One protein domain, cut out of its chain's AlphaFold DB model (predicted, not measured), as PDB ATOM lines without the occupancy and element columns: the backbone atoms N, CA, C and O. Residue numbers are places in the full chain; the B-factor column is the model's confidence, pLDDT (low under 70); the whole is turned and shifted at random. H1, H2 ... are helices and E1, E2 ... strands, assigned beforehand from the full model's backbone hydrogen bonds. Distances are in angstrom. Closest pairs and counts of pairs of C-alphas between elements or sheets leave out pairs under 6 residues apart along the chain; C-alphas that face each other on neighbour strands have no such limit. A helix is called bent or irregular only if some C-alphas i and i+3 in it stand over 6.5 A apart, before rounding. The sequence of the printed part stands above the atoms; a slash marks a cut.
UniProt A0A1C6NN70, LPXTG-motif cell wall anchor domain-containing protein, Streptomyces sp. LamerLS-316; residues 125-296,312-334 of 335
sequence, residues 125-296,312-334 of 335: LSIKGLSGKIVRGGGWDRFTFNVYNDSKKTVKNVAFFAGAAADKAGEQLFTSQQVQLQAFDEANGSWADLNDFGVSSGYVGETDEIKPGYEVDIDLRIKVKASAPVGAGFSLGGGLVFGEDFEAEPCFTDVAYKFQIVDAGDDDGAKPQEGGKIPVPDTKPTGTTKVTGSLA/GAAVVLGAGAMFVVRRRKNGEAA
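This is residues 125 to 296 and 312 to 334 of the 335 residues of the protein "LPXTG-motif cell wall anchor domain-containing protein" of Streptomyces sp. LamerLS-316 (UniProt A0A1C6NN70). Two sheets of five strands stand face to face as a sandwich with their strands nearly aligned; the sheet E2 E10 E9 E4 E7 curls like part of a barrel, and one helix, H1, crosses it slantwise on the face turned away from the other sheet. A long stretch with no named element, residues 263 to 296, runs along the outside. The printed part has 195 residues, with ten named strands, E1 to E10, followed by H1; the sheet E1 E3 E8 E5 E6 is antiparallel, the sheet E2 E10 E9 E4 E7 mixed. The class is mostly strand, and the whole is compact, with a radius of gyration of the C-alphas of 16.3 A and spans of 50 by 40 by 37 A.

Begin with E1, residues 125 to 128, an edge strand antiparallel to E3, residues 141 to 148; look for N 126 and O 146, 2.9 A apart. Next come E8, residues 215 to 224, with N 145 and O 218 at 2.9 A to E3, then E5, residues 179 to 185, with N 182 and O 221 at 2.9 A to E8. E6, residues 190 to 193, forms a hairpin with E5, with N 185 and O 190 at 2.8 A. In the other sheet E2, residues 133 to 135, is parallel to E10, residues 251 to 262, with N 134 and O 260 at 2.8 A. E10 forms a hairpin with E9, residues 231 to 241, where N 241 and O 251 are 2.8 A apart. E4, residues 155 to 165, has N 161 and O 238 at 3.0 A to E9, and E7, residues 201 to 210, has N 204 and O 160 at 2.9 A to E4. These two strongly twisted sheets form the sandwich, two sheets face to face, their best planes 19 degrees apart; for instance, the closest C-alphas of E1 and E10, those of Leu 125 and Val 255, are 5.8 A apart. H1, residues 314 to 332, is on the second sheet at a height of 9.1 A, giving two layers, a helix on one face of a sheet; on the local plane it stands at 55 degrees to E9. In H1, 13 of 15 O i to N i+4 pairs are within hydrogen-bond range.

Find C-alpha 125 at (181.995, 172.746, 154.831), where E1 begins. E4 bends by 60 degrees at residue 158, and E7 by 70 degrees at residue 207. E9 is 32.7 A long, and E10 35.6 A. H1, 28.4 A long, ends at C-alpha 332, (179.875, 162.032, 137.295); it is only just irregular, with C-alphas 314 and 317 at 6.53 A, and has a kink of 25 degrees near residue 321.

The two C-alphas farthest apart, those of Glu 247 and Gly 265, are 52.5 A apart. Residues 297 to 311 are not printed, and C-alphas 296 and 312 are 12.8 A apart across this cut. Of the links printed whole, E4 to E5 is long. Look for pLDDT under 70 at residues 246 to 247, 266 to 296 and 312 to 334.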
ATOM      1  N   LEU A 125     180.872 173.586 154.428       94.00
ATOM      2  CA  LEU A 125     181.995 172.746 154.831       94.00
ATOM      3  C   LEU A 125     183.317 173.351 154.364       94.00
ATOM      4  O   LEU A 125     183.451 173.747 153.210       94.00
ATOM      5  N   SER A 126     184.329 173.362 155.232       95.06
ATOM      6  CA  SER A 126     185.659 173.868 154.883       95.06
ATOM      7  C   SER A 126     186.793 173.087 155.547       95.06
ATOM      8  O   SER A 126     186.620 172.446 156.580       95.06
ATOM      9  N   ILE A 127     187.980 173.133 154.938       96.06
ATOM     10  CA  ILE A 127     189.218 172.553 155.477       96.06
ATOM     11  C   ILE A 127     190.198 173.698 155.727       96.06
ATOM     12  O   ILE A 127     190.530 174.450 154.806       96.06
ATOM     13  N   LYS A 128     190.652 173.843 156.975       94.69
ATOM     14  CA  LYS A 128     191.486 174.962 157.437       94.69
ATOM     15  C   LYS A 128     192.832 174.448 157.951       94.69
ATOM     16  O   LYS A 128     192.881 173.479 158.698       94.69
ATOM     17  N   GLY A 129     193.922 175.115 157.576       94.25
ATOM     18  CA  GLY A 129     195.263 174.860 158.128       94.25
ATOM     19  C   GLY A 129     196.083 173.753 157.456       94.25
ATOM     20  O   GLY A 129     197.268 173.661 157.741       94.25
ATOM     21  N   LEU A 130     195.504 172.977 156.533       95.50
ATOM     22  CA  LEU A 130     196.233 171.937 155.797       95.50
ATOM     23  C   LEU A 130     197.271 172.546 154.839       95.50
ATOM     24  O   LEU A 130     196.955 173.482 154.094       95.50
ATOM     25  N   SER A 131     198.495 172.008 154.816       94.31
ATOM     26  CA  SER A 131     199.536 172.476 153.897       94.31
ATOM     27  C   SER A 131     199.197 172.143 152.445       94.31
ATOM     28  O   SER A 131     198.720 171.057 152.117       94.31
ATOM     29  N   GLY A 132     199.525 173.062 151.532       93.00
ATOM     30  CA  GLY A 132     199.349 172.842 150.092       93.00
ATOM     31  C   GLY A 132     200.333 171.827 149.489       93.00
ATOM     32  O   GLY A 132     200.095 171.324 148.393       93.00
ATOM     33  N   LYS A 133     201.428 171.510 150.188       95.19
ATOM     34  CA  LYS A 133     202.406 170.472 149.837       95.19
ATOM     35  C   LYS A 133     202.701 169.628 151.071       95.19
ATOM     36  O   LYS A 133     202.856 170.188 152.152       95.19
ATOM     37  N   ILE A 134     202.807 168.315 150.898       95.69
ATOM     38  CA  ILE A 134     203.140 167.374 151.967       95.69
ATOM     39  C   ILE A 134     204.190 166.390 151.456       95.69
ATOM     40  O   ILE A 134     203.991 165.709 150.448       95.69
ATOM     41  N   VAL A 135     205.304 166.296 152.177       95.81
ATOM     42  CA  VAL A 135     206.392 165.362 151.872       95.81
ATOM     43  C   VAL A 135     205.972 163.939 152.195       95.81
ATOM     44  O   VAL A 135     205.608 163.627 153.335       95.81
ATOM     45  N   ARG A 136     206.095 163.032 151.226       96.00
ATOM     46  CA  ARG A 136     205.925 161.604 151.497       96.00
ATOM     47  C   ARG A 136     207.070 161.072 152.358       96.00
ATOM     48  O   ARG A 136     208.238 161.357 152.129       96.00
ATOM     49  N   GLY A 137     206.733 160.282 153.371       95.00
ATOM     50  CA  GLY A 137     207.682 159.871 154.409       95.00
ATOM     51  C   GLY A 137     207.965 160.959 155.450       95.00
ATOM     52  O   GLY A 137     208.754 160.717 156.361       95.00
ATOM     53  N   GLY A 138     207.309 162.119 155.342       91.88
ATOM     54  CA  GLY A 138     207.407 163.221 156.291       91.88
ATOM     55  C   GLY A 138     206.638 162.996 157.597       91.88
ATOM     56  O   GLY A 138     206.210 161.889 157.944       91.88
ATOM     57  N   GLY A 139     206.500 164.083 158.356       94.19
ATOM     58  CA  GLY A 139     205.776 164.118 159.625       94.19
ATOM     59  C   GLY A 139     204.254 164.186 159.471       94.19
ATOM     60  O   GLY A 139     203.701 164.000 158.392       94.19
ATOM     61  N   TRP A 140     203.588 164.448 160.595       97.62
ATOM     62  CA  TRP A 140     202.162 164.763 160.620       97.62
ATOM     63  C   TRP A 140     201.936 166.224 160.245       97.62
ATOM     64  O   TRP A 140     202.595 167.100 160.803       97.62
ATOM     65  N   ASP A 141     200.950 166.466 159.392       97.56
ATOM     66  CA  ASP A 141     200.364 167.779 159.156       97.56
ATOM     67  C   ASP A 141     198.984 167.845 159.824       97.56
ATOM     68  O   ASP A 141     198.218 166.881 159.756       97.56
ATOM     69  N   ARG A 142     198.684 168.938 160.525       97.75
ATOM     70  CA  ARG A 142     197.452 169.101 161.310       97.75
ATOM     71  C   ARG A 142     196.552 170.127 160.654       97.75
ATOM     72  O   ARG A 142     197.013 171.175 160.220       97.75
ATOM     73  N   PHE A 143     195.263 169.846 160.652       97.69
ATOM     74  CA  PHE A 143     194.266 170.710 160.047       97.69
ATOM     75  C   PHE A 143     192.905 170.484 160.697       97.69
ATOM     76  O   PHE A 143     192.700 169.511 161.418       97.69
ATOM     77  N   THR A 144     191.966 171.373 160.415       97.56
ATOM     78  CA  THR A 144     190.611 171.304 160.957       97.56
ATOM     79  C   THR A 144     189.621 171.123 159.816       97.56
ATOM     80  O   THR A 144     189.655 171.867 158.829       97.56
ATOM     81  N   PHE A 145     188.733 170.140 159.953       96.94
ATOM     82  CA  PHE A 145     187.511 170.041 159.165       96.94
ATOM     83  C   PHE A 145     186.408 170.812 159.895       96.94
ATOM     84  O   PHE A 145     186.015 170.453 160.999       96.94
ATOM     85  N   ASN A 146     185.959 171.904 159.288       96.44
ATOM     86  CA  ASN A 146     184.995 172.828 159.863       96.44
ATOM     87  C   ASN A 146     183.641 172.686 159.167       96.44
ATOM     88  O   ASN A 146     183.557 172.674 157.935       96.44
ATOM     89  N   VAL A 147     182.593 172.621 159.981       94.62
ATOM     90  CA  VAL A 147     181.196 172.539 159.564       94.62
ATOM     91  C   VAL A 147     180.461 173.740 160.134       94.62
ATOM     92  O   VAL A 147     180.378 173.881 161.350       94.62
ATOM     93  N   TYR A 148     179.898 174.582 159.278       93.75
ATOM     94  CA  TYR A 148     179.218 175.810 159.673       93.75
ATOM     95  C   TYR A 148     177.756 175.801 159.222       93.75
ATOM     96  O   TYR A 148     177.449 175.496 158.069       93.75
ATOM     97  N   ASN A 149     176.842 176.153 160.127       93.00
ATOM     98  CA  ASN A 149     175.440 176.366 159.785       93.00
ATOM     99  C   ASN A 149     175.189 177.855 159.511       93.00
ATOM    100  O   ASN A 149     174.923 178.632 160.430       93.00
ATOM    101  N   ASP A 150     175.248 178.249 158.239       89.62
ATOM    102  CA  ASP A 150     174.948 179.609 157.775       89.62
ATOM    103  C   ASP A 150     173.439 179.884 157.623       89.62
ATOM    104  O   ASP A 150     173.015 181.020 157.376       89.62
ATOM    105  N   SER A 151     172.613 178.852 157.797       86.88
ATOM    106  CA  SER A 151     171.171 178.935 157.647       86.88
ATOM    107  C   SER A 151     170.501 179.570 158.872       86.88
ATOM    108  O   SER A 151     171.069 179.722 159.952       86.88
ATOM    109  N   LYS A 152     169.219 179.918 158.723       87.88
ATOM    110  CA  LYS A 152     168.386 180.439 159.823       87.88
ATOM    111  C   LYS A 152     167.734 179.338 160.666       87.88
ATOM    112  O   LYS A 152     166.978 179.657 161.583       87.88
ATOM    113  N   LYS A 153     167.956 178.062 160.338       88.94
ATOM    114  CA  LYS A 153     167.313 176.914 160.986       88.94
ATOM    115  C   LYS A 153     168.342 176.082 161.736       88.94
ATOM    116  O   LYS A 153     169.494 175.997 161.333       88.94
ATOM    117  N   THR A 154     167.920 175.448 162.822       89.69
ATOM    118  CA  THR A 154     168.744 174.425 163.470       89.69
ATOM    119  C   THR A 154     168.789 173.197 162.570       89.69
ATOM    120  O   THR A 154     167.742 172.645 162.239       89.69
ATOM    121  N   VAL A 155     169.991 172.774 162.189       89.31
ATOM    122  CA  VAL A 155     170.211 171.513 161.478       89.31
ATOM    123  C   VAL A 155     170.260 170.402 162.517       89.31
ATOM    124  O   VAL A 155     170.897 170.575 163.552       89.31
ATOM    125  N   LYS A 156     169.555 169.299 162.285       89.19
ATOM    126  CA  LYS A 156     169.418 168.195 163.240       89.19
ATOM    127  C   LYS A 156     170.067 166.932 162.700       89.19
ATOM    128  O   LYS A 156     170.032 166.719 161.490       89.19
ATOM    129  N   ASN A 157     170.594 166.122 163.616       88.06
ATOM    130  CA  ASN A 157     171.097 164.772 163.384       88.06
ATOM    131  C   ASN A 157     172.094 164.726 162.223       88.06
ATOM    132  O   ASN A 157     171.738 164.427 161.082       88.06
ATOM    133  N   VAL A 158     173.343 165.081 162.515       89.81
ATOM    134  CA  VAL A 158     174.400 165.195 161.509       89.81
ATOM    135  C   VAL A 158     175.521 164.220 161.826       89.81
ATOM    136  O   VAL A 158     176.097 164.293 162.907       89.81
ATOM    137  N   ALA A 159     175.856 163.356 160.869       90.50
ATOM    138  CA  ALA A 159     177.012 162.467 160.934       90.50
ATOM    139  C   ALA A 159     178.141 162.985 160.033       90.50
ATOM    140  O   ALA A 159     177.895 163.398 158.896       90.50
ATOM    141  N   PHE A 160     179.376 162.931 160.526       93.38
ATOM    142  CA  PHE A 160     180.554 163.475 159.862       93.38
ATOM    143  C   PHE A 160     181.508 162.379 159.400       93.38
ATOM    144  O   PHE A 160     181.765 161.400 160.104       93.38
ATOM    145  N   PHE A 161     182.088 162.589 158.222       94.06
ATOM    146  CA  PHE A 161     183.065 161.688 157.614       94.06
ATOM    147  C   PHE A 161     184.266 162.480 157.113       94.06
ATOM    148  O   PHE A 161     184.133 163.622 156.670       94.06
ATOM    149  N   ALA A 162     185.439 161.859 157.147       96.19
ATOM    150  CA  ALA A 162     186.649 162.411 156.557       96.19
ATOM    151  C   ALA A 162     187.395 161.341 155.762       96.19
ATOM    152  O   ALA A 162     187.265 160.142 156.022       96.19
ATOM    153  N   GLY A 163     188.193 161.771 154.789       96.12
ATOM    154  CA  GLY A 163     189.009 160.857 154.003       96.12
ATOM    155  C   GLY A 163     190.139 161.529 153.238       96.12
ATOM    156  O   GLY A 163     190.273 162.750 153.246       96.12
ATOM    157  N   ALA A 164     190.954 160.723 152.565       97.62
ATOM    158  CA  ALA A 164     192.001 161.185 151.667       97.62
ATOM    159  C   ALA A 164     192.009 160.370 150.364       97.62
ATOM    160  O   ALA A 164     191.970 159.140 150.397       97.62
ATOM    161  N   ALA A 165     192.101 161.051 149.220       96.88
ATOM    162  CA  ALA A 165     192.042 160.441 147.889       96.88
ATOM    163  C   ALA A 165     193.036 161.055 146.899       96.88
ATOM    164  O   ALA A 165     193.514 162.173 147.088       96.88
ATOM    165  N   ALA A 166     193.322 160.329 145.820       95.88
ATOM    166  CA  ALA A 166     194.126 160.814 144.700       95.88
ATOM    167  C   ALA A 166     193.342 161.759 143.764       95.88
ATOM    168  O   ALA A 166     193.939 162.502 142.984       95.88
ATOM    169  N   ASP A 167     192.012 161.769 143.857       92.81
ATOM    170  CA  ASP A 167     191.108 162.592 143.057       92.81
ATOM    171  C   ASP A 167     190.138 163.406 143.934       92.81
ATOM    172  O   ASP A 167     189.910 163.114 145.107       92.81
ATOM    173  N   LYS A 168     189.552 164.456 143.347       90.88
ATOM    174  CA  LYS A 168     188.642 165.370 144.052       90.88
ATOM    175  C   LYS A 168     187.334 164.686 144.477       90.88
ATOM    176  O   LYS A 168     186.799 165.024 145.537       90.88
ATOM    177  N   ALA A 169     186.823 163.771 143.654       87.06
ATOM    178  CA  ALA A 169     185.551 163.082 143.861       87.06
ATOM    179  C   ALA A 169     185.652 161.961 144.909       87.06
ATOM    180  O   ALA A 169     184.635 161.492 145.399       87.06
ATOM    181  N   GLY A 170     186.858 161.588 145.341       88.56
ATOM    182  CA  GLY A 170     187.052 160.563 146.363       88.56
ATOM    183  C   GLY A 170     186.803 159.143 145.857       88.56
ATOM    184  O   GLY A 170     186.569 158.248 146.664       88.56
ATOM    185  N   GLU A 171     186.856 158.925 144.543       87.69
ATOM    186  CA  GLU A 171     186.693 157.597 143.937       87.69
ATOM    187  C   GLU A 171     187.945 156.728 144.101       87.69
ATOM    188  O   GLU A 171     187.874 155.500 144.145       87.69
ATOM    189  N   GLN A 172     189.104 157.370 144.216       92.12
ATOM    190  CA  GLN A 172     190.418 156.764 144.364       92.12
ATOM    191  C   GLN A 172     190.964 157.096 145.751       92.12
ATOM    192  O   GLN A 172     191.956 157.816 145.903       92.12
ATOM    193  N   LEU A 173     190.291 156.580 146.783       95.06
ATOM    194  CA  LEU A 173     190.764 156.690 148.162       95.06
ATOM    195  C   LEU A 173     192.182 156.124 148.283       95.06
ATOM    196  O   LEU A 173     192.495 155.047 147.768       95.06
ATOM    197  N   PHE A 174     193.042 156.837 149.005       96.75
ATOM    198  CA  PHE A 174     194.350 156.306 149.349       96.75
ATOM    199  C   PHE A 174     194.184 155.121 150.290       96.75
ATOM    200  O   PHE A 174     193.398 155.154 151.235       96.75
ATOM    201  N   THR A 175     194.988 154.082 150.092       97.00
ATOM    202  CA  THR A 175     195.103 153.031 151.107       97.00
ATOM    203  C   THR A 175     195.725 153.607 152.376       97.00
ATOM    204  O   THR A 175     196.566 154.510 152.308       97.00
ATOM    205  N   SER A 176     195.425 153.026 153.533       92.12
ATOM    206  CA  SER A 176     196.037 153.445 154.806       92.12
ATOM    207  C   SER A 176     197.543 153.161 154.888       92.12
ATOM    208  O   SER A 176     198.245 153.557 155.825       92.12
ATOM    209  N   GLN A 177     198.075 152.442 153.893       95.31
ATOM    210  CA  GLN A 177     199.507 152.249 153.688       95.31
ATOM    211  C   GLN A 177     200.157 153.348 152.853       95.31
ATOM    212  O   GLN A 177     201.376 153.447 152.888       95.31
ATOM    213  N   GLN A 178     199.397 154.175 152.140       97.69
ATOM    214  CA  GLN A 178     199.905 155.333 151.400       97.69
ATOM    215  C   GLN A 178     199.719 156.614 152.208       97.69
ATOM    216  O   GLN A 178     200.656 157.388 152.371       97.69
ATOM    217  N   VAL A 179     198.536 156.814 152.774       98.12
ATOM    218  CA  VAL A 179     198.223 157.969 153.612       98.12
ATOM    219  C   VAL A 179     197.711 157.452 154.947       98.12
ATOM    220  O   VAL A 179     197.092 156.405 155.015       98.12
ATOM    221  N   GLN A 180     198.048 158.115 156.043       98.00
ATOM    222  CA  GLN A 180     197.384 157.902 157.323       98.00
ATOM    223  C   GLN A 180     196.615 159.161 157.650       98.00
ATOM    224  O   GLN A 180     197.194 160.247 157.653       98.00
ATOM    225  N   LEU A 181     195.327 159.002 157.918       97.81
ATOM    226  CA  LEU A 181     194.455 160.071 158.361       97.81
ATOM    227  C   LEU A 181     193.955 159.719 159.755       97.81
ATOM    228  O   LEU A 181     193.577 158.576 160.007       97.81
ATOM    229  N   GLN A 182     193.984 160.689 160.657       97.88
ATOM    230  CA  GLN A 182     193.517 160.509 162.020       97.88
ATOM    231  C   GLN A 182     192.616 161.659 162.438       97.88
ATOM    232  O   GLN A 182     192.862 162.801 162.049       97.88
ATOM    233  N   ALA A 183     191.632 161.346 163.273       96.44
ATOM    234  CA  ALA A 183     190.782 162.317 163.944       96.44
ATOM    235  C   ALA A 183     191.100 162.360 165.439       96.44
ATOM    236  O   ALA A 183     191.461 161.343 166.037       96.44
ATOM    237  N   PHE A 184     191.026 163.546 166.036       94.75
ATOM    238  CA  PHE A 184     191.218 163.704 167.468       94.75
ATOM    239  C   PHE A 184     189.931 163.351 168.212       94.75
ATOM    240  O   PHE A 184     188.894 163.980 168.028       94.75
ATOM    241  N   ASP A 185     190.012 162.344 169.072       87.88
ATOM    242  CA  ASP A 185     188.965 161.975 170.011       87.88
ATOM    243  C   ASP A 185     189.110 162.836 171.269       87.88
ATOM    244  O   ASP A 185     189.994 162.602 172.100       87.88
ATOM    245  N   GLU A 186     188.242 163.836 171.417       82.44
ATOM    246  CA  GLU A 186     188.226 164.708 172.594       82.44
ATOM    247  C   GLU A 186     187.849 163.979 173.887       82.44
ATOM    248  O   GLU A 186     188.282 164.389 174.966       82.44
ATOM    249  N   ALA A 187     187.032 162.923 173.812       78.81
ATOM    250  CA  ALA A 187     186.589 162.194 174.996       78.81
ATOM    251  C   ALA A 187     187.760 161.445 175.637       78.81
ATOM    252  O   ALA A 187     187.894 161.425 176.861       78.81
ATOM    253  N   ASN A 188     188.630 160.887 174.796       80.88
ATOM    254  CA  ASN A 188     189.786 160.100 175.215       80.88
ATOM    255  C   ASN A 188     191.110 160.888 175.174       80.88
ATOM    256  O   ASN A 188     192.135 160.403 175.652       80.88
ATOM    257  N   GLY A 189     191.110 162.101 174.611       87.88
ATOM    258  CA  GLY A 189     192.301 162.935 174.440       87.88
ATOM    259  C   GLY A 189     193.350 162.306 173.517       87.88
ATOM    260  O   GLY A 189     194.551 162.505 173.711       87.88
ATOM    261  N   SER A 190     192.916 161.507 172.541       92.38
ATOM    262  CA  SER A 190     193.789 160.659 171.724       92.38
ATOM    263  C   SER A 190     193.468 160.765 170.241       92.38
ATOM    264  O   SER A 190     192.371 161.146 169.867       92.38
ATOM    265  N   TRP A 191     194.418 160.407 169.381       95.19
ATOM    266  CA  TRP A 191     194.187 160.365 167.939       95.19
ATOM    267  C   TRP A 191     193.755 158.963 167.506       95.19
ATOM    268  O   TRP A 191     194.466 158.000 167.800       95.19
ATOM    269  N   ALA A 192     192.643 158.867 166.782       92.94
ATOM    270  CA  ALA A 192     192.104 157.630 166.227       92.94
ATOM    271  C   ALA A 192     192.401 157.528 164.723       92.94
ATOM    272  O   ALA A 192     192.259 158.510 163.996       92.94
ATOM    273  N   ASP A 193     192.823 156.349 164.257       94.00
ATOM    274  CA  ASP A 193     193.056 156.073 162.833       94.00
ATOM    275  C   ASP A 193     191.748 155.939 162.051       94.00
ATOM    276  O   ASP A 193     190.888 155.134 162.399       94.00
ATOM    277  N   LEU A 194     191.648 156.672 160.940       92.38
ATOM    278  CA  LEU A 194     190.585 156.527 159.949       92.38
ATOM    279  C   LEU A 194     191.055 155.532 158.888       92.38
ATOM    280  O   LEU A 194     191.761 155.891 157.943       92.38
ATOM    281  N   ASN A 195     190.735 154.262 159.114       91.12
ATOM    282  CA  ASN A 195     191.213 153.134 158.318       91.12
ATOM    283  C   ASN A 195     190.072 152.164 157.962       91.12
ATOM    284  O   ASN A 195     190.259 150.940 157.946       91.12
ATOM    285  N   ASP A 196     188.873 152.690 157.721       80.69
ATOM    286  CA  ASP A 196     187.726 151.853 157.387       80.69
ATOM    287  C   ASP A 196     188.029 151.074 156.104       80.69
ATOM    288  O   ASP A 196     188.449 151.632 155.094       80.69
ATOM    289  N   PHE A 197     187.884 149.749 156.158       83.44
ATOM    290  CA  PHE A 197     188.158 148.842 155.035       83.44
ATOM    291  C   PHE A 197     189.571 148.954 154.418       83.44
ATOM    292  O   PHE A 197     189.775 148.587 153.261       83.44
ATOM    293  N   GLY A 198     190.574 149.414 155.177       87.56
ATOM    294  CA  GLY A 198     191.961 149.501 154.697       87.56
ATOM    295  C   GLY A 198     192.290 150.772 153.902       87.56
ATOM    296  O   GLY A 198     193.411 150.900 153.393       87.56
ATOM    297  N   VAL A 199     191.339 151.701 153.784       91.88
ATOM    298  CA  VAL A 199     191.499 152.990 153.099       91.88
ATOM    299  C   VAL A 199     191.501 154.148 154.092       91.88
ATOM    300  O   VAL A 199     190.988 154.030 155.199       91.88
ATOM    301  N   SER A 200     192.101 155.268 153.693       93.62
ATOM    302  CA  SER A 200     192.273 156.476 154.510       93.62
ATOM    303  C   SER A 200     190.967 157.259 154.607       93.62
ATOM    304  O   SER A 200     190.868 158.369 154.089       93.62
ATOM    305  N   SER A 201     189.939 156.671 155.205       92.25
ATOM    306  CA  SER A 201     188.638 157.296 155.407       92.25
ATOM    307  C   SER A 201     187.931 156.708 156.612       92.25
ATOM    308  O   SER A 201     188.210 155.574 157.004       92.25
ATOM    309  N   GLY A 202     186.989 157.461 157.162       90.31
ATOM    310  CA  GLY A 202     186.079 156.932 158.159       90.31
ATOM    311  C   GLY A 202     185.162 157.971 158.776       90.31
ATOM    312  O   GLY A 202     185.176 159.155 158.417       90.31
ATOM    313  N   TYR A 203     184.348 157.482 159.702       89.62
ATOM    314  CA  TYR A 203     183.479 158.288 160.545       89.62
ATOM    315  C   TYR A 203     184.299 159.103 161.552       89.62
ATOM    316  O   TYR A 203     185.224 158.585 162.178       89.62
ATOM    317  N   VAL A 204     183.956 160.381 161.711       91.31
ATOM    318  CA  VAL A 204     184.671 161.321 162.593       91.31
ATOM    319  C   VAL A 204     183.761 161.969 163.637       91.31
ATOM    320  O   VAL A 204     184.125 162.976 164.240       91.31
ATOM    321  N   GLY A 205     182.590 161.375 163.870       88.50
ATOM    322  CA  GLY A 205     181.652 161.779 164.912       88.50
ATOM    323  C   GLY A 205     180.311 162.275 164.381       88.50
ATOM    324  O   GLY A 205     180.069 162.332 163.177       88.50
ATOM    325  N   GLU A 206     179.433 162.643 165.306       90.38
ATOM    326  CA  GLU A 206     178.097 163.158 165.020       90.38
ATOM    327  C   GLU A 206     177.670 164.221 166.031       90.38
ATOM    328  O   GLU A 206     178.310 164.438 167.065       90.38
ATOM    329  N   THR A 207     176.577 164.904 165.711       88.19
ATOM    330  CA  THR A 207     175.895 165.834 166.609       88.19
ATOM    331  C   THR A 207     174.386 165.771 166.402       88.19
ATOM    332  O   THR A 207     173.900 165.696 165.270       88.19
ATOM    333  N   ASP A 208     173.635 165.874 167.497       87.88
ATOM    334  CA  ASP A 208     172.169 165.930 167.472       87.88
ATOM    335  C   ASP A 208     171.656 167.220 166.820       87.88
ATOM    336  O   ASP A 208     170.577 167.255 166.222       87.88
ATOM    337  N   GLU A 209     172.401 168.321 166.950       90.06
ATOM    338  CA  GLU A 209     172.006 169.604 166.380       90.06
ATOM    339  C   GLU A 209     173.177 170.543 166.079       90.06
ATOM    340  O   GLU A 209     174.202 170.530 166.749       90.06
ATOM    341  N   ILE A 210     173.005 171.436 165.109       91.31
ATOM    342  CA  ILE A 210     173.875 172.587 164.856       91.31
ATOM    343  C   ILE A 210     172.968 173.803 164.715       91.31
ATOM    344  O   ILE A 210     172.151 173.889 163.798       91.31
ATOM    345  N   LYS A 211     173.068 174.742 165.655       92.00
ATOM    346  CA  LYS A 211     172.236 175.954 165.668       92.00
ATOM    347  C   LYS A 211     172.677 176.946 164.582       92.00
ATOM    348  O   LYS A 211     173.836 176.908 164.179       92.00
ATOM    349  N   PRO A 212     171.791 177.859 164.142       92.44
ATOM    350  CA  PRO A 212     172.161 178.960 163.255       92.44
ATOM    351  C   PRO A 212     173.393 179.718 163.754       92.44
ATOM    352  O   PRO A 212     173.436 180.136 164.914       92.44
ATOM    353  N   GLY A 213     174.381 179.892 162.882       88.88
ATOM    354  CA  GLY A 213     175.647 180.553 163.177       88.88
ATOM    355  C   GLY A 213     176.643 179.714 163.983       88.88
ATOM    356  O   GLY A 213     177.748 180.181 164.211       88.88
ATOM    357  N   TYR A 214     176.306 178.505 164.432       91.44
ATOM    358  CA  TYR A 214     177.254 177.662 165.161       91.44
ATOM    359  C   TYR A 214     178.114 176.858 164.190       91.44
ATOM    360  O   TYR A 214     177.693 176.534 163.075       91.44
ATOM    361  N   GLU A 215     179.308 176.508 164.655       91.50
ATOM    362  CA  GLU A 215     180.212 175.615 163.946       91.50
ATOM    363  C   GLU A 215     180.611 174.404 164.790       91.50
ATOM    364  O   GLU A 215     180.546 174.413 166.027       91.50
ATOM    365  N   VAL A 216     181.016 173.358 164.079       91.75
ATOM    366  CA  VAL A 216     181.675 172.170 164.604       91.75
ATOM    367  C   VAL A 216     183.058 172.115 163.972       91.75
ATOM    368  O   VAL A 216     183.182 172.143 162.746       91.75
ATOM    369  N   ASP A 217     184.079 172.036 164.814       94.75
ATOM    370  CA  ASP A 217     185.465 171.858 164.400       94.75
ATOM    371  C   ASP A 217     185.894 170.432 164.729       94.75
ATOM    372  O   ASP A 217     185.758 169.977 165.863       94.75
ATOM    373  N   ILE A 218     186.399 169.726 163.723       94.81
ATOM    374  CA  ILE A 218     186.913 168.368 163.853       94.81
ATOM    375  C   ILE A 218     188.406 168.420 163.563       94.81
ATOM    376  O   ILE A 218     188.830 168.687 162.434       94.81
ATOM    377  N   ASP A 219     189.205 168.177 164.597       96.94
ATOM    378  CA  ASP A 219     190.657 168.182 164.488       96.94
ATOM    379  C   ASP A 219     191.148 166.909 163.802       96.94
ATOM    380  O   ASP A 219     190.923 165.785 164.260       96.94
ATOM    381  N   LEU A 220     191.859 167.101 162.695       98.12
ATOM    382  CA  LEU A 220     192.405 166.044 161.864       98.12
ATOM    383  C   LEU A 220     193.926 166.184 161.755       98.12
ATOM    384  O   LEU A 220     194.517 167.263 161.868       98.12
ATOM    385  N   ARG A 221     194.591 165.062 161.500       98.31
ATOM    386  CA  ARG A 221     195.988 165.062 161.073       98.31
ATOM    387  C   ARG A 221     196.232 164.029 159.996       98.31
ATOM    388  O   ARG A 221     195.691 162.928 160.043       98.31
ATOM    389  N   ILE A 222     197.082 164.385 159.047       98.38
ATOM    390  CA  ILE A 222     197.437 163.559 157.901       98.38
ATOM    391  C   ILE A 222     198.942 163.314 157.876       98.38
ATOM    392  O   ILE A 222     199.745 164.195 158.179       98.38
ATOM    393  N   LYS A 223     199.336 162.096 157.523       97.94
ATOM    394  CA  LYS A 223     200.723 161.717 157.278       97.94
ATOM    395  C   LYS A 223     200.800 160.964 155.966       97.94
ATOM    396  O   LYS A 223     200.229 159.885 155.822       97.94
ATOM    397  N   VAL A 224     201.544 161.513 155.019       98.19
ATOM    398  CA  VAL A 224     201.794 160.852 153.739       98.19
ATOM    399  C   VAL A 224     202.993 159.922 153.911       98.19
ATOM    400  O   VAL A 224     204.091 160.360 154.250       98.19
ATOM    401  N   LYS A 225     202.799 158.617 153.724       97.19
ATOM    402  CA  LYS A 225     203.865 157.611 153.837       97.19
ATOM    403  C   LYS A 225     204.721 157.595 152.574       97.19
ATOM    404  O   LYS A 225     204.259 157.962 151.502       97.19
ATOM    405  N   ALA A 226     205.958 157.113 152.682       96.00
ATOM    406  CA  ALA A 226     206.907 157.058 151.558       96.00
ATOM    407  C   ALA A 226     206.400 156.240 150.346       96.00
ATOM    408  O   ALA A 226     206.796 156.486 149.212       96.00
ATOM    409  N   SER A 227     205.504 155.284 150.587       96.06
ATOM    410  CA  SER A 227     204.793 154.468 149.591       96.06
ATOM    411  C   SER A 227     203.724 155.226 148.798       96.06
ATOM    412  O   SER A 227     203.237 154.698 147.798       96.06
ATOM    413  N   ALA A 228     203.319 156.424 149.230       96.94
ATOM    414  CA  ALA A 228     202.367 157.230 148.484       96.94
ATOM    415  C   ALA A 228     202.958 157.671 147.134       96.94
ATOM    416  O   ALA A 228     204.150 158.003 147.058       96.94
ATOM    417  N   PRO A 229     202.143 157.699 146.068       96.12
ATOM    418  CA  PRO A 229     202.560 158.272 144.801       96.12
ATOM    419  C   PRO A 229     202.738 159.790 144.938       96.12
ATOM    420  O   PRO A 229     201.925 160.469 145.559       96.12
ATOM    421  N   VAL A 230     203.798 160.320 144.327       96.38
ATOM    422  CA  VAL A 230     203.967 161.766 144.125       96.38
ATOM    423  C   VAL A 230     202.892 162.243 143.154       96.38
ATOM    424  O   VAL A 230     202.648 161.598 142.133       96.38
ATOM    425  N   GLY A 231     202.241 163.361 143.458       95.81
ATOM    426  CA  GLY A 231     201.106 163.827 142.668       95.81
ATOM    427  C   GLY A 231     200.085 164.610 143.481       95.81
ATOM    428  O   GLY A 231     200.368 165.074 144.582       95.81
ATOM    429  N   ALA A 232     198.894 164.774 142.915       95.81
ATOM    430  CA  ALA A 232     197.788 165.392 143.631       95.81
ATOM    431  C   ALA A 232     197.282 164.463 144.745       95.81
ATOM    432  O   ALA A 232     197.170 163.252 144.561       95.81
ATOM    433  N   GLY A 233     196.948 165.058 145.882       97.19
ATOM    434  CA  GLY A 233     196.153 164.445 146.930       97.19
ATOM    435  C   GLY A 233     195.011 165.377 147.311       97.19
ATOM    436  O   GLY A 233     195.093 166.595 147.144       97.19
ATOM    437  N   PHE A 234     193.930 164.807 147.815       97.75
ATOM    438  CA  PHE A 234     192.774 165.544 148.288       97.75
ATOM    439  C   PHE A 234     192.422 165.085 149.691       97.75
ATOM    440  O   PHE A 234     192.262 163.891 149.923       97.75
ATOM    441  N   SER A 235     192.293 166.032 150.616       97.75
ATOM    442  CA  SER A 235     191.607 165.792 151.883       97.75
ATOM    443  C   SER A 235     190.118 166.019 151.663       97.75
ATOM    444  O   SER A 235     189.717 167.007 151.045       97.75
ATOM    445  N   LEU A 236     189.305 165.101 152.160       96.75
ATOM    446  CA  LEU A 236     187.863 165.055 151.975       96.75
ATOM    447  C   LEU A 236     187.186 165.247 153.332       96.75
ATOM    448  O   LEU A 236     187.643 164.695 154.333       96.75
ATOM    449  N   GLY A 237     186.091 165.996 153.344       95.44
ATOM    450  CA  GLY A 237     185.173 166.095 154.477       95.44
ATOM    451  C   GLY A 237     183.740 165.933 153.987       95.44
ATOM    452  O   GLY A 237     183.434 166.311 152.852       95.44
ATOM    453  N   GLY A 238     182.875 165.361 154.815       91.81
ATOM    454  CA  GLY A 238     181.469 165.133 154.501       91.81
ATOM    455  C   GLY A 238     180.556 165.254 155.702       91.81
ATOM    456  O   GLY A 238     180.952 164.949 156.827       91.81
ATOM    457  N   GLY A 239     179.319 165.651 155.425       91.19
ATOM    458  CA  GLY A 239     178.210 165.654 156.368       91.19
ATOM    459  C   GLY A 239     176.985 164.978 155.761       91.19
ATOM    460  O   GLY A 239     176.574 165.311 154.646       91.19
ATOM    461  N   LEU A 240     176.400 164.042 156.506       89.25
ATOM    462  CA  LEU A 240     175.070 163.495 156.248       89.25
ATOM    463  C   LEU A 240     174.093 164.097 157.253       89.25
ATOM    464  O   LEU A 240     174.258 163.916 158.456       89.25
ATOM    465  N   VAL A 241     173.099 164.826 156.754       89.50
ATOM    466  CA  VAL A 241     172.074 165.515 157.542       89.50
ATOM    467  C   VAL A 241     170.773 164.732 157.441       89.50
ATOM    468  O   VAL A 241     170.132 164.742 156.395       89.50
ATOM    469  N   PHE A 242     170.371 164.075 158.524       84.75
ATOM    470  CA  PHE A 242     169.138 163.284 158.562       84.75
ATOM    471  C   PHE A 242     167.899 164.145 158.846       84.75
ATOM    472  O   PHE A 242     166.786 163.749 158.532       84.75
ATOM    473  N   GLY A 243     168.068 165.351 159.403       81.19
ATOM    474  CA  GLY A 243     166.930 166.196 159.761       81.19
ATOM    475  C   GLY A 243     166.116 165.598 160.912       81.19
ATOM    476  O   GLY A 243     166.642 164.843 161.726       81.19
ATOM    477  N   GLU A 244     164.847 165.986 161.038       78.31
ATOM    478  CA  GLU A 244     163.956 165.479 162.100       78.31
ATOM    479  C   GLU A 244     163.312 164.130 161.749       78.31
ATOM    480  O   GLU A 244     162.907 163.396 162.650       78.31
ATOM    481  N   ASP A 245     163.238 163.808 160.458       75.31
ATOM    482  CA  ASP A 245     162.658 162.576 159.938       75.31
ATOM    483  C   ASP A 245     163.763 161.653 159.411       75.31
ATOM    484  O   ASP A 245     164.277 161.838 158.312       75.31
ATOM    485  N   PHE A 246     164.126 160.647 160.208       68.75
ATOM    486  CA  PHE A 246     165.150 159.663 159.845       68.75
ATOM    487  C   PHE A 246     164.709 158.684 158.745       68.75
ATOM    488  O   PHE A 246     165.536 157.899 158.282       68.75
ATOM    489  N   GLU A 247     163.427 158.679 158.363       65.19
ATOM    490  CA  GLU A 247     162.925 157.862 157.253       65.19
ATOM    491  C   GLU A 247     163.121 158.559 155.898       65.19
ATOM    492  O   GLU A 247     163.090 157.893 154.862       65.19
ATOM    493  N   ALA A 248     163.367 159.874 155.903       71.50
ATOM    494  CA  ALA A 248     163.706 160.633 154.711       71.50
ATOM    495  C   ALA A 248     165.153 160.369 154.264       71.50
ATOM    496  O   ALA A 248     166.052 160.107 155.067       71.50
ATOM    497  N   GLU A 249     165.384 160.475 152.956       76.94
ATOM    498  CA  GLU A 249     166.720 160.349 152.384       76.94
ATOM    499  C   GLU A 249     167.617 161.477 152.938       76.94
ATOM    500  O   GLU A 249     167.269 162.656 152.824       76.94
ATOM    501  N   PRO A 250     168.769 161.166 153.568       82.25
ATOM    502  CA  PRO A 250     169.553 162.186 154.253       82.25
ATOM    503  C   PRO A 250     170.165 163.162 153.256       82.25
ATOM    504  O   PRO A 250     170.591 162.763 152.174       82.25
ATOM    505  N   CYS A 251     170.343 164.417 153.644       85.56
ATOM    506  CA  CYS A 251     171.049 165.386 152.821       85.56
ATOM    507  C   CYS A 251     172.562 165.207 152.872       85.56
ATOM    508  O   CYS A 251     173.143 165.045 153.941       85.56
ATOM    509  N   PHE A 252     173.209 165.255 151.706       85.19
ATOM    510  CA  PHE A 252     174.658 165.139 151.581       85.19
ATOM    511  C   PHE A 252     175.297 166.492 151.285       85.19
ATOM    512  O   PHE A 252     174.885 167.192 150.362       85.19
ATOM    513  N   THR A 253     176.335 166.838 152.037       88.19
ATOM    514  CA  THR A 253     177.233 167.949 151.717       88.19
ATOM    515  C   THR A 253     178.673 167.492 151.893       88.19
ATOM    516  O   THR A 253     178.974 166.682 152.775       88.19
ATOM    517  N   ASP A 254     179.569 167.979 151.044       91.19
ATOM    518  CA  ASP A 254     180.963 167.569 151.051       91.19
ATOM    519  C   ASP A 254     181.922 168.708 150.680       91.19
ATOM    520  O   ASP A 254     181.550 169.749 150.140       91.19
ATOM    521  N   VAL A 255     183.193 168.510 151.020       93.94
ATOM    522  CA  VAL A 255     184.291 169.408 150.662       93.94
ATOM    523  C   VAL A 255     185.501 168.600 150.202       93.94
ATOM    524  O   VAL A 255     185.689 167.436 150.572       93.94
ATOM    525  N   ALA A 256     186.324 169.213 149.356       95.62
ATOM    526  CA  ALA A 256     187.610 168.685 148.925       95.62
ATOM    527  C   ALA A 256     188.668 169.786 149.018       95.62
ATOM    528  O   ALA A 256     188.480 170.878 148.474       95.62
ATOM    529  N   TYR A 257     189.800 169.481 149.639       96.50
ATOM    530  CA  TYR A 257     190.965 170.353 149.668       96.50
ATOM    531  C   TYR A 257     192.124 169.688 148.940       96.50
ATOM    532  O   TYR A 257     192.545 168.599 149.326       96.50
ATOM    533  N   LYS A 258     192.651 170.342 147.902       96.81
ATOM    534  CA  LYS A 258     193.780 169.825 147.128       96.81
ATOM    535  C   LYS A 258     195.105 170.159 147.811       96.81
ATOM    536  O   LYS A 258     195.390 171.324 148.067       96.81
ATOM    537  N   PHE A 259     195.943 169.149 147.988       96.69
ATOM    538  CA  PHE A 259     197.353 169.282 148.324       96.69
ATOM    539  C   PHE A 259     198.211 168.530 147.298       96.69
ATOM    540  O   PHE A 259     197.716 167.748 146.483       96.69
ATOM    541  N   GLN A 260     199.512 168.779 147.315       97.44
ATOM    542  CA  GLN A 260     200.481 168.097 146.468       97.44
ATOM    543  C   GLN A 260     201.367 167.192 147.325       97.44
ATOM    544  O   GLN A 260     202.024 167.655 148.253       97.44
ATOM    545  N   ILE A 261     201.430 165.909 146.987       97.00
ATOM    546  CA  ILE A 261     202.416 164.977 147.528       97.00
ATOM    547  C   ILE A 261     203.730 165.197 146.783       97.00
ATOM    548  O   ILE A 261     203.752 165.130 145.551       97.00
ATOM    549  N   VAL A 262     204.804 165.454 147.526       95.94
ATOM    550  CA  VAL A 262     206.153 165.709 146.997       95.94
ATOM    551  C   VAL A 262     207.186 164.774 147.626       95.94
ATOM    552  O   VAL A 262     206.936 164.167 148.672       95.94
ATOM    553  N   ASP A 263     208.337 164.641 146.972       93.50
ATOM    554  CA  ASP A 263     209.519 164.014 147.557       93.50
ATOM    555  C   ASP A 263     210.206 164.955 148.558       93.50
ATOM    556  O   ASP A 263     209.953 166.159 148.595       93.50
ATOM    557  N   ALA A 264     211.066 164.393 149.409       80.88
ATOM    558  CA  ALA A 264     211.841 165.189 150.353       80.88
ATOM    559  C   ALA A 264     212.822 166.103 149.601       80.88
ATOM    560  O   ALA A 264     213.601 165.621 148.779       80.88
ATOM    561  N   GLY A 265     212.819 167.400 149.927       70.00
ATOM    562  CA  GLY A 265     213.701 168.395 149.304       70.00
ATOM    563  C   GLY A 265     213.037 169.286 148.248       70.00
ATOM    564  O   GLY A 265     213.693 170.203 147.768       70.00
ATOM    565  N   ASP A 266     211.749 169.077 147.948       68.75
ATOM    566  CA  ASP A 266     210.929 169.919 147.053       68.75
ATOM    567  C   ASP A 266     210.020 170.917 147.824       68.75
ATOM    568  O   ASP A 266     209.012 171.427 147.308       68.75
ATOM    569  N   ASP A 267     210.364 171.185 149.089       60.12
ATOM    570  CA  ASP A 267     209.580 171.945 150.071       60.12
ATOM    571  C   ASP A 267     209.785 173.461 149.989       60.12
ATOM    572  O   ASP A 267     210.097 174.132 150.974       60.12
ATOM    573  N   ASP A 268     209.563 174.042 148.815       53.78
ATOM    574  CA  ASP A 268     209.492 175.495 148.677       53.78
ATOM    575  C   ASP A 268     208.132 175.995 149.212       53.78
ATOM    576  O   ASP A 268     207.166 176.157 148.466       53.78
ATOM    577  N   GLY A 269     208.047 176.155 150.540       51.72
ATOM    578  CA  GLY A 269     206.996 176.825 151.326       51.72
ATOM    579  C   GLY A 269     205.611 176.970 150.672       51.72
ATOM    580  O   GLY A 269     205.293 178.008 150.087       51.72
ATOM    581  N   ALA A 270     204.745 175.964 150.825       50.53
ATOM    582  CA  ALA A 270     203.401 175.989 150.252       50.53
ATOM    583  C   ALA A 270     202.426 176.845 151.072       50.53
ATOM    584  O   ALA A 270     202.045 176.492 152.187       50.53
ATOM    585  N   LYS A 271     201.945 177.940 150.475       53.84
ATOM    586  CA  LYS A 271     200.702 178.585 150.922       53.84
ATOM    587  C   LYS A 271     199.522 177.640 150.634       53.84
ATOM    588  O   LYS A 271     199.565 176.955 149.608       53.84
ATOM    589  N   PRO A 272     198.478 177.607 151.480       52.56
ATOM    590  CA  PRO A 272     197.283 176.815 151.211       52.56
ATOM    591  C   PRO A 272     196.719 177.144 149.817       52.56
ATOM    592  O   PRO A 272     196.475 178.314 149.524       52.56
ATOM    593  N   GLN A 273     196.521 176.146 148.950       53.16
ATOM    594  CA  GLN A 273     195.744 176.340 147.720       53.16
ATOM    595  C   GLN A 273     194.253 176.424 148.070       53.16
ATOM    596  O   GLN A 273     193.809 175.816 149.042       53.16
ATOM    597  N   GLU A 274     193.482 177.212 147.320       46.38
ATOM    598  CA  GLU A 274     192.049 177.407 147.569       46.38
ATOM    599  C   GLU A 274     191.262 176.107 147.340       46.38
ATOM    600  O   GLU A 274     190.852 175.788 146.226       46.38
ATOM    601  N   GLY A 275     191.034 175.353 148.419       42.19
ATOM    602  CA  GLY A 275     189.808 174.570 148.566       42.19
ATOM    603  C   GLY A 275     188.625 175.538 148.617       42.19
ATOM    604  O   GLY A 275     188.766 176.626 149.178       42.19
ATOM    605  N   GLY A 276     187.516 175.174 147.966       41.94
ATOM    606  CA  GLY A 276     186.375 176.052 147.682       41.94
ATOM    607  C   GLY A 276     186.049 177.001 148.832       41.94
ATOM    608  O   GLY A 276     185.682 176.567 149.919       41.94
ATOM    609  N   LYS A 277     186.235 178.301 148.590       38.00
ATOM    610  CA  LYS A 277     185.881 179.345 149.541       38.00
ATOM    611  C   LYS A 277     184.433 179.740 149.310       38.00
ATOM    612  O   LYS A 277     184.145 180.421 148.328       38.00
ATOM    613  N   ILE A 278     183.555 179.406 150.243       35.84
ATOM    614  CA  ILE A 278     182.494 180.346 150.590       35.84
ATOM    615  C   ILE A 278     182.963 181.090 151.844       35.84
ATOM    616  O   ILE A 278     183.481 180.460 152.770       35.84
ATOM    617  N   PRO A 279     182.891 182.432 151.870       32.25
ATOM    618  CA  PRO A 279     183.264 183.205 153.045       32.25
ATOM    619  C   PRO A 279     182.394 182.801 154.238       32.25
ATOM    620  O   PRO A 279     181.197 183.082 154.268       32.25
ATOM    621  N   VAL A 280     183.008 182.166 155.236       40.59
ATOM    622  CA  VAL A 280     182.436 182.101 156.581       40.59
ATOM    623  C   VAL A 280     182.496 183.528 157.138       40.59
ATOM    624  O   VAL A 280     183.552 184.154 157.041       40.59
ATOM    625  N   PRO A 281     181.400 184.096 157.671       34.03
ATOM    626  CA  PRO A 281     181.427 185.437 158.241       34.03
ATOM    627  C   PRO A 281     182.487 185.539 159.351       34.03
ATOM    628  O   PRO A 281     182.501 184.733 160.277       34.03
ATOM    629  N   ASP A 282     183.341 186.569 159.292       35.56
ATOM    630  CA  ASP A 282     184.495 186.789 160.191       35.56
ATOM    631  C   ASP A 282     184.125 187.014 161.675       35.56
ATOM    632  O   ASP A 282     184.985 187.223 162.531       35.56
ATOM    633  N   THR A 283     182.831 186.991 162.007       36.25
ATOM    634  CA  THR A 283     182.331 187.178 163.371       36.25
ATOM    635  C   THR A 283     181.892 185.834 163.939       36.25
ATOM    636  O   THR A 283     180.729 185.453 163.829       36.25
ATOM    637  N   LYS A 284     182.837 185.114 164.557       32.03
ATOM    638  CA  LYS A 284     182.584 183.858 165.274       32.03
ATOM    639  C   LYS A 284     181.594 184.101 166.427       32.03
ATOM    640  O   LYS A 284     181.928 184.865 167.336       32.03
ATOM    641  N   PRO A 285     180.411 183.469 166.475       34.12
ATOM    642  CA  PRO A 285     179.679 183.371 167.728       34.12
ATOM    643  C   PRO A 285     180.421 182.420 168.675       34.12
ATOM    644  O   PRO A 285     181.053 181.451 168.266       34.12
ATOM    645  N   THR A 286     180.373 182.702 169.972       41.12
ATOM    646  CA  THR A 286     181.232 182.078 170.995       41.12
ATOM    647  C   THR A 286     180.857 180.631 171.360       41.12
ATOM    648  O   THR A 286     181.156 180.183 172.464       41.12
ATOM    649  N   GLY A 287     180.183 179.894 170.475       47.91
ATOM    650  CA  GLY A 287     179.662 178.560 170.751       47.91
ATOM    651  C   GLY A 287     180.077 177.547 169.691       47.91
ATOM    652  O   GLY A 287     179.675 177.654 168.539       47.91
ATOM    653  N   THR A 288     180.858 176.552 170.097       46.62
ATOM    654  CA  THR A 288     181.097 175.326 169.329       46.62
ATOM    655  C   THR A 288     180.066 174.292 169.759       46.62
ATOM    656  O   THR A 288     179.865 174.095 170.965       46.62
ATOM    657  N   THR A 289     179.403 173.621 168.817       56.06
ATOM    658  CA  THR A 289     178.659 172.415 169.200       56.06
ATOM    659  C   THR A 289     179.656 171.282 169.417       56.06
ATOM    660  O   THR A 289     180.553 171.075 168.605       56.06
ATOM    661  N   LYS A 290     179.519 170.566 170.535       55.25
ATOM    662  CA  LYS A 290     180.392 169.441 170.862       55.25
ATOM    663  C   LYS A 290     179.991 168.216 170.043       55.25
ATOM    664  O   LYS A 290     178.828 167.829 170.076       55.25
ATOM    665  N   VAL A 291     180.959 167.601 169.368       68.56
ATOM    666  CA  VAL A 291     180.793 166.284 168.742       68.56
ATOM    667  C   VAL A 291     180.564 165.250 169.844       68.56
ATOM    668  O   VAL A 291     181.350 165.144 170.789       68.56
ATOM    669  N   THR A 292     179.474 164.500 169.752       51.38
ATOM    670  CA  THR A 292     179.123 163.441 170.700       51.38
ATOM    671  C   THR A 292     179.223 162.100 169.997       51.38
ATOM    672  O   THR A 292     178.303 161.690 169.310       51.38
ATOM    673  N   GLY A 293     180.351 161.414 170.168       48.12
ATOM    674  CA  GLY A 293     180.564 160.065 169.650       48.12
ATOM    675  C   GLY A 293     181.984 159.598 169.954       48.12
ATOM    676  O   GLY A 293     182.936 160.338 169.723       48.12
ATOM    677  N   SER A 294     182.135 158.395 170.515       44.72
ATOM    678  CA  SER A 294     183.451 157.764 170.681       44.72
ATOM    679  C   SER A 294     183.941 157.341 169.297       44.72
ATOM    680  O   SER A 294     183.242 156.596 168.612       44.72
ATOM    681  N   LEU A 295     185.115 157.815 168.871       58.31
ATOM    682  CA  LEU A 295     185.596 157.699 167.483       58.31
ATOM    683  C   LEU A 295     186.049 156.283 167.078       58.31
ATOM    684  O   LEU A 295     186.592 156.094 165.994       58.31
ATOM    685  N   ALA A 296     185.836 155.272 167.921       45.84
ATOM    686  CA  ALA A 296     186.184 153.892 167.616       45.84
ATOM    687  C   ALA A 296     185.340 152.899 168.427       45.84
ATOM    688  O   ALA A 296     185.492 152.819 169.642       45.84
ATOM    689  N   GLY A 312     172.057 154.324 167.277       38.44
ATOM    690  CA  GLY A 312     173.399 154.866 166.951       38.44
ATOM    691  C   GLY A 312     174.310 154.019 166.044       38.44
ATOM    692  O   GLY A 312     175.091 154.551 165.269       38.44
ATOM    693  N   ALA A 313     174.239 152.683 166.097       36.56
ATOM    694  CA  ALA A 313     175.304 151.846 165.513       36.56
ATOM    695  C   ALA A 313     175.004 151.273 164.112       36.56
ATOM    696  O   ALA A 313     175.925 150.939 163.368       36.56
ATOM    697  N   ALA A 314     173.730 151.153 163.722       39.00
ATOM    698  CA  ALA A 314     173.357 150.548 162.436       39.00
ATOM    699  C   ALA A 314     173.460 151.522 161.247       39.00
ATOM    700  O   ALA A 314     173.589 151.082 160.106       39.00
ATOM    701  N   VAL A 315     173.447 152.835 161.505       48.12
ATOM    702  CA  VAL A 315     173.532 153.863 160.458       48.12
ATOM    703  C   VAL A 315     174.973 154.053 159.980       48.12
ATOM    704  O   VAL A 315     175.175 154.296 158.802       48.12
ATOM    705  N   VAL A 316     175.991 153.856 160.822       48.19
ATOM    706  CA  VAL A 316     177.382 154.241 160.505       48.19
ATOM    707  C   VAL A 316     177.993 153.434 159.347       48.19
ATOM    708  O   VAL A 316     178.632 154.013 158.470       48.19
ATOM    709  N   LEU A 317     177.738 152.120 159.266       45.47
ATOM    710  CA  LEU A 317     178.224 151.296 158.144       45.47
ATOM    711  C   LEU A 317     177.472 151.580 156.830       45.47
ATOM    712  O   LEU A 317     178.076 151.534 155.759       45.47
ATOM    713  N   GLY A 318     176.178 151.911 156.898       46.62
ATOM    714  CA  GLY A 318     175.399 152.335 155.728       46.62
ATOM    715  C   GLY A 318     175.764 153.749 155.268       46.62
ATOM    716  O   GLY A 318     175.936 153.993 154.080       46.62
ATOM    717  N   ALA A 319     175.968 154.664 156.212       53.25
ATOM    718  CA  ALA A 319     176.296 156.066 155.993       53.25
ATOM    719  C   ALA A 319     177.706 156.257 155.416       53.25
ATOM    720  O   ALA A 319     177.875 157.070 154.513       53.25
ATOM    721  N   GLY A 320     178.697 155.467 155.848       56.31
ATOM    722  CA  GLY A 320     180.032 155.473 155.239       56.31
ATOM    723  C   GLY A 320     180.011 155.014 153.776       56.31
ATOM    724  O   GLY A 320     180.599 155.663 152.910       56.31
ATOM    725  N   ALA A 321     179.265 153.946 153.467       59.53
ATOM    726  CA  ALA A 321     179.061 153.504 152.087       59.53
ATOM    727  C   ALA A 321     178.303 154.558 151.256       59.53
ATOM    728  O   ALA A 321     178.698 154.843 150.126       59.53
ATOM    729  N   MET A 322     177.271 155.190 151.826       59.91
ATOM    730  CA  MET A 322     176.532 156.279 151.178       59.91
ATOM    731  C   MET A 322     177.401 157.521 150.953       59.91
ATOM    732  O   MET A 322     177.277 158.136 149.899       59.91
ATOM    733  N   PHE A 323     178.314 157.865 151.870       62.25
ATOM    734  CA  PHE A 323     179.286 158.946 151.677       62.25
ATOM    735  C   PHE A 323     180.152 158.678 150.440       62.25
ATOM    736  O   PHE A 323     180.241 159.534 149.564       62.25
ATOM    737  N   VAL A 324     180.719 157.473 150.312       64.12
ATOM    738  CA  VAL A 324     181.546 157.108 149.148       64.12
ATOM    739  C   VAL A 324     180.720 157.078 147.853       64.12
ATOM    740  O   VAL A 324     181.133 157.646 146.841       64.12
ATOM    741  N   VAL A 325     179.536 156.455 147.864       65.81
ATOM    742  CA  VAL A 325     178.679 156.312 146.671       65.81
ATOM    743  C   VAL A 325     178.120 157.654 146.198       65.81
ATOM    744  O   VAL A 325     178.120 157.930 144.998       65.81
ATOM    745  N   ARG A 326     177.656 158.514 147.110       68.38
ATOM    746  CA  ARG A 326     177.098 159.821 146.740       68.38
ATOM    747  C   ARG A 326     178.167 160.781 146.254       68.38
ATOM    748  O   ARG A 326     177.931 161.492 145.281       68.38
ATOM    749  N   ARG A 327     179.359 160.754 146.856       69.00
ATOM    750  CA  ARG A 327     180.477 161.572 146.377       69.00
ATOM    751  C   ARG A 327     180.876 161.207 144.943       69.00
ATOM    752  O   ARG A 327     181.100 162.103 144.133       69.00
ATOM    753  N   ARG A 328     180.846 159.911 144.607       66.62
ATOM    754  CA  ARG A 328     181.018 159.414 143.233       66.62
ATOM    755  C   ARG A 328     179.949 159.955 142.277       66.62
ATOM    756  O   ARG A 328     180.283 160.483 141.223       66.62
ATOM    757  N   LYS A 329     178.666 159.894 142.653       57.75
ATOM    758  CA  LYS A 329     177.563 160.381 141.799       57.75
ATOM    759  C   LYS A 329     177.677 161.883 141.484       57.75
ATOM    760  O   LYS A 329     177.448 162.282 140.346       57.75
ATOM    761  N   ASN A 330     178.100 162.703 142.450       58.56
ATOM    762  CA  ASN A 330     178.318 164.141 142.239       58.56
ATOM    763  C   ASN A 330     179.537 164.445 141.341       58.56
ATOM    764  O   ASN A 330     179.597 165.514 140.736       58.56
ATOM    765  N   GLY A 331     180.509 163.529 141.249       53.53
ATOM    766  CA  GLY A 331     181.643 163.630 140.327       53.53
ATOM    767  C   GLY A 331     181.255 163.369 138.869       53.53
ATOM    768  O   GLY A 331     181.718 164.079 137.979       53.53
ATOM    769  N   GLU A 332     180.361 162.406 138.632       50.38
ATOM    770  CA  GLU A 332     179.875 162.032 137.295       50.38
ATOM    771  C   GLU A 332     178.958 163.108 136.677       50.38
ATOM    772  O   GLU A 332     178.971 163.308 135.468       50.38
ATOM    773  N   ALA A 333     178.233 163.872 137.505       44.66
ATOM    774  CA  ALA A 333     177.418 165.013 137.065       44.66
ATOM    775  C   ALA A 333     178.237 166.270 136.690       44.66
ATOM    776  O   ALA A 333     177.686 167.227 136.147       44.66
ATOM    777  N   ALA A 334     179.543 166.292 136.986       37.25
ATOM    778  CA  ALA A 334     180.438 167.424 136.734       37.25
ATOM    779  C   ALA A 334     181.496 167.154 135.641       37.25
ATOM    780  O   ALA A 334     182.400 167.981 135.471       37.25
TER     781      ALA A 334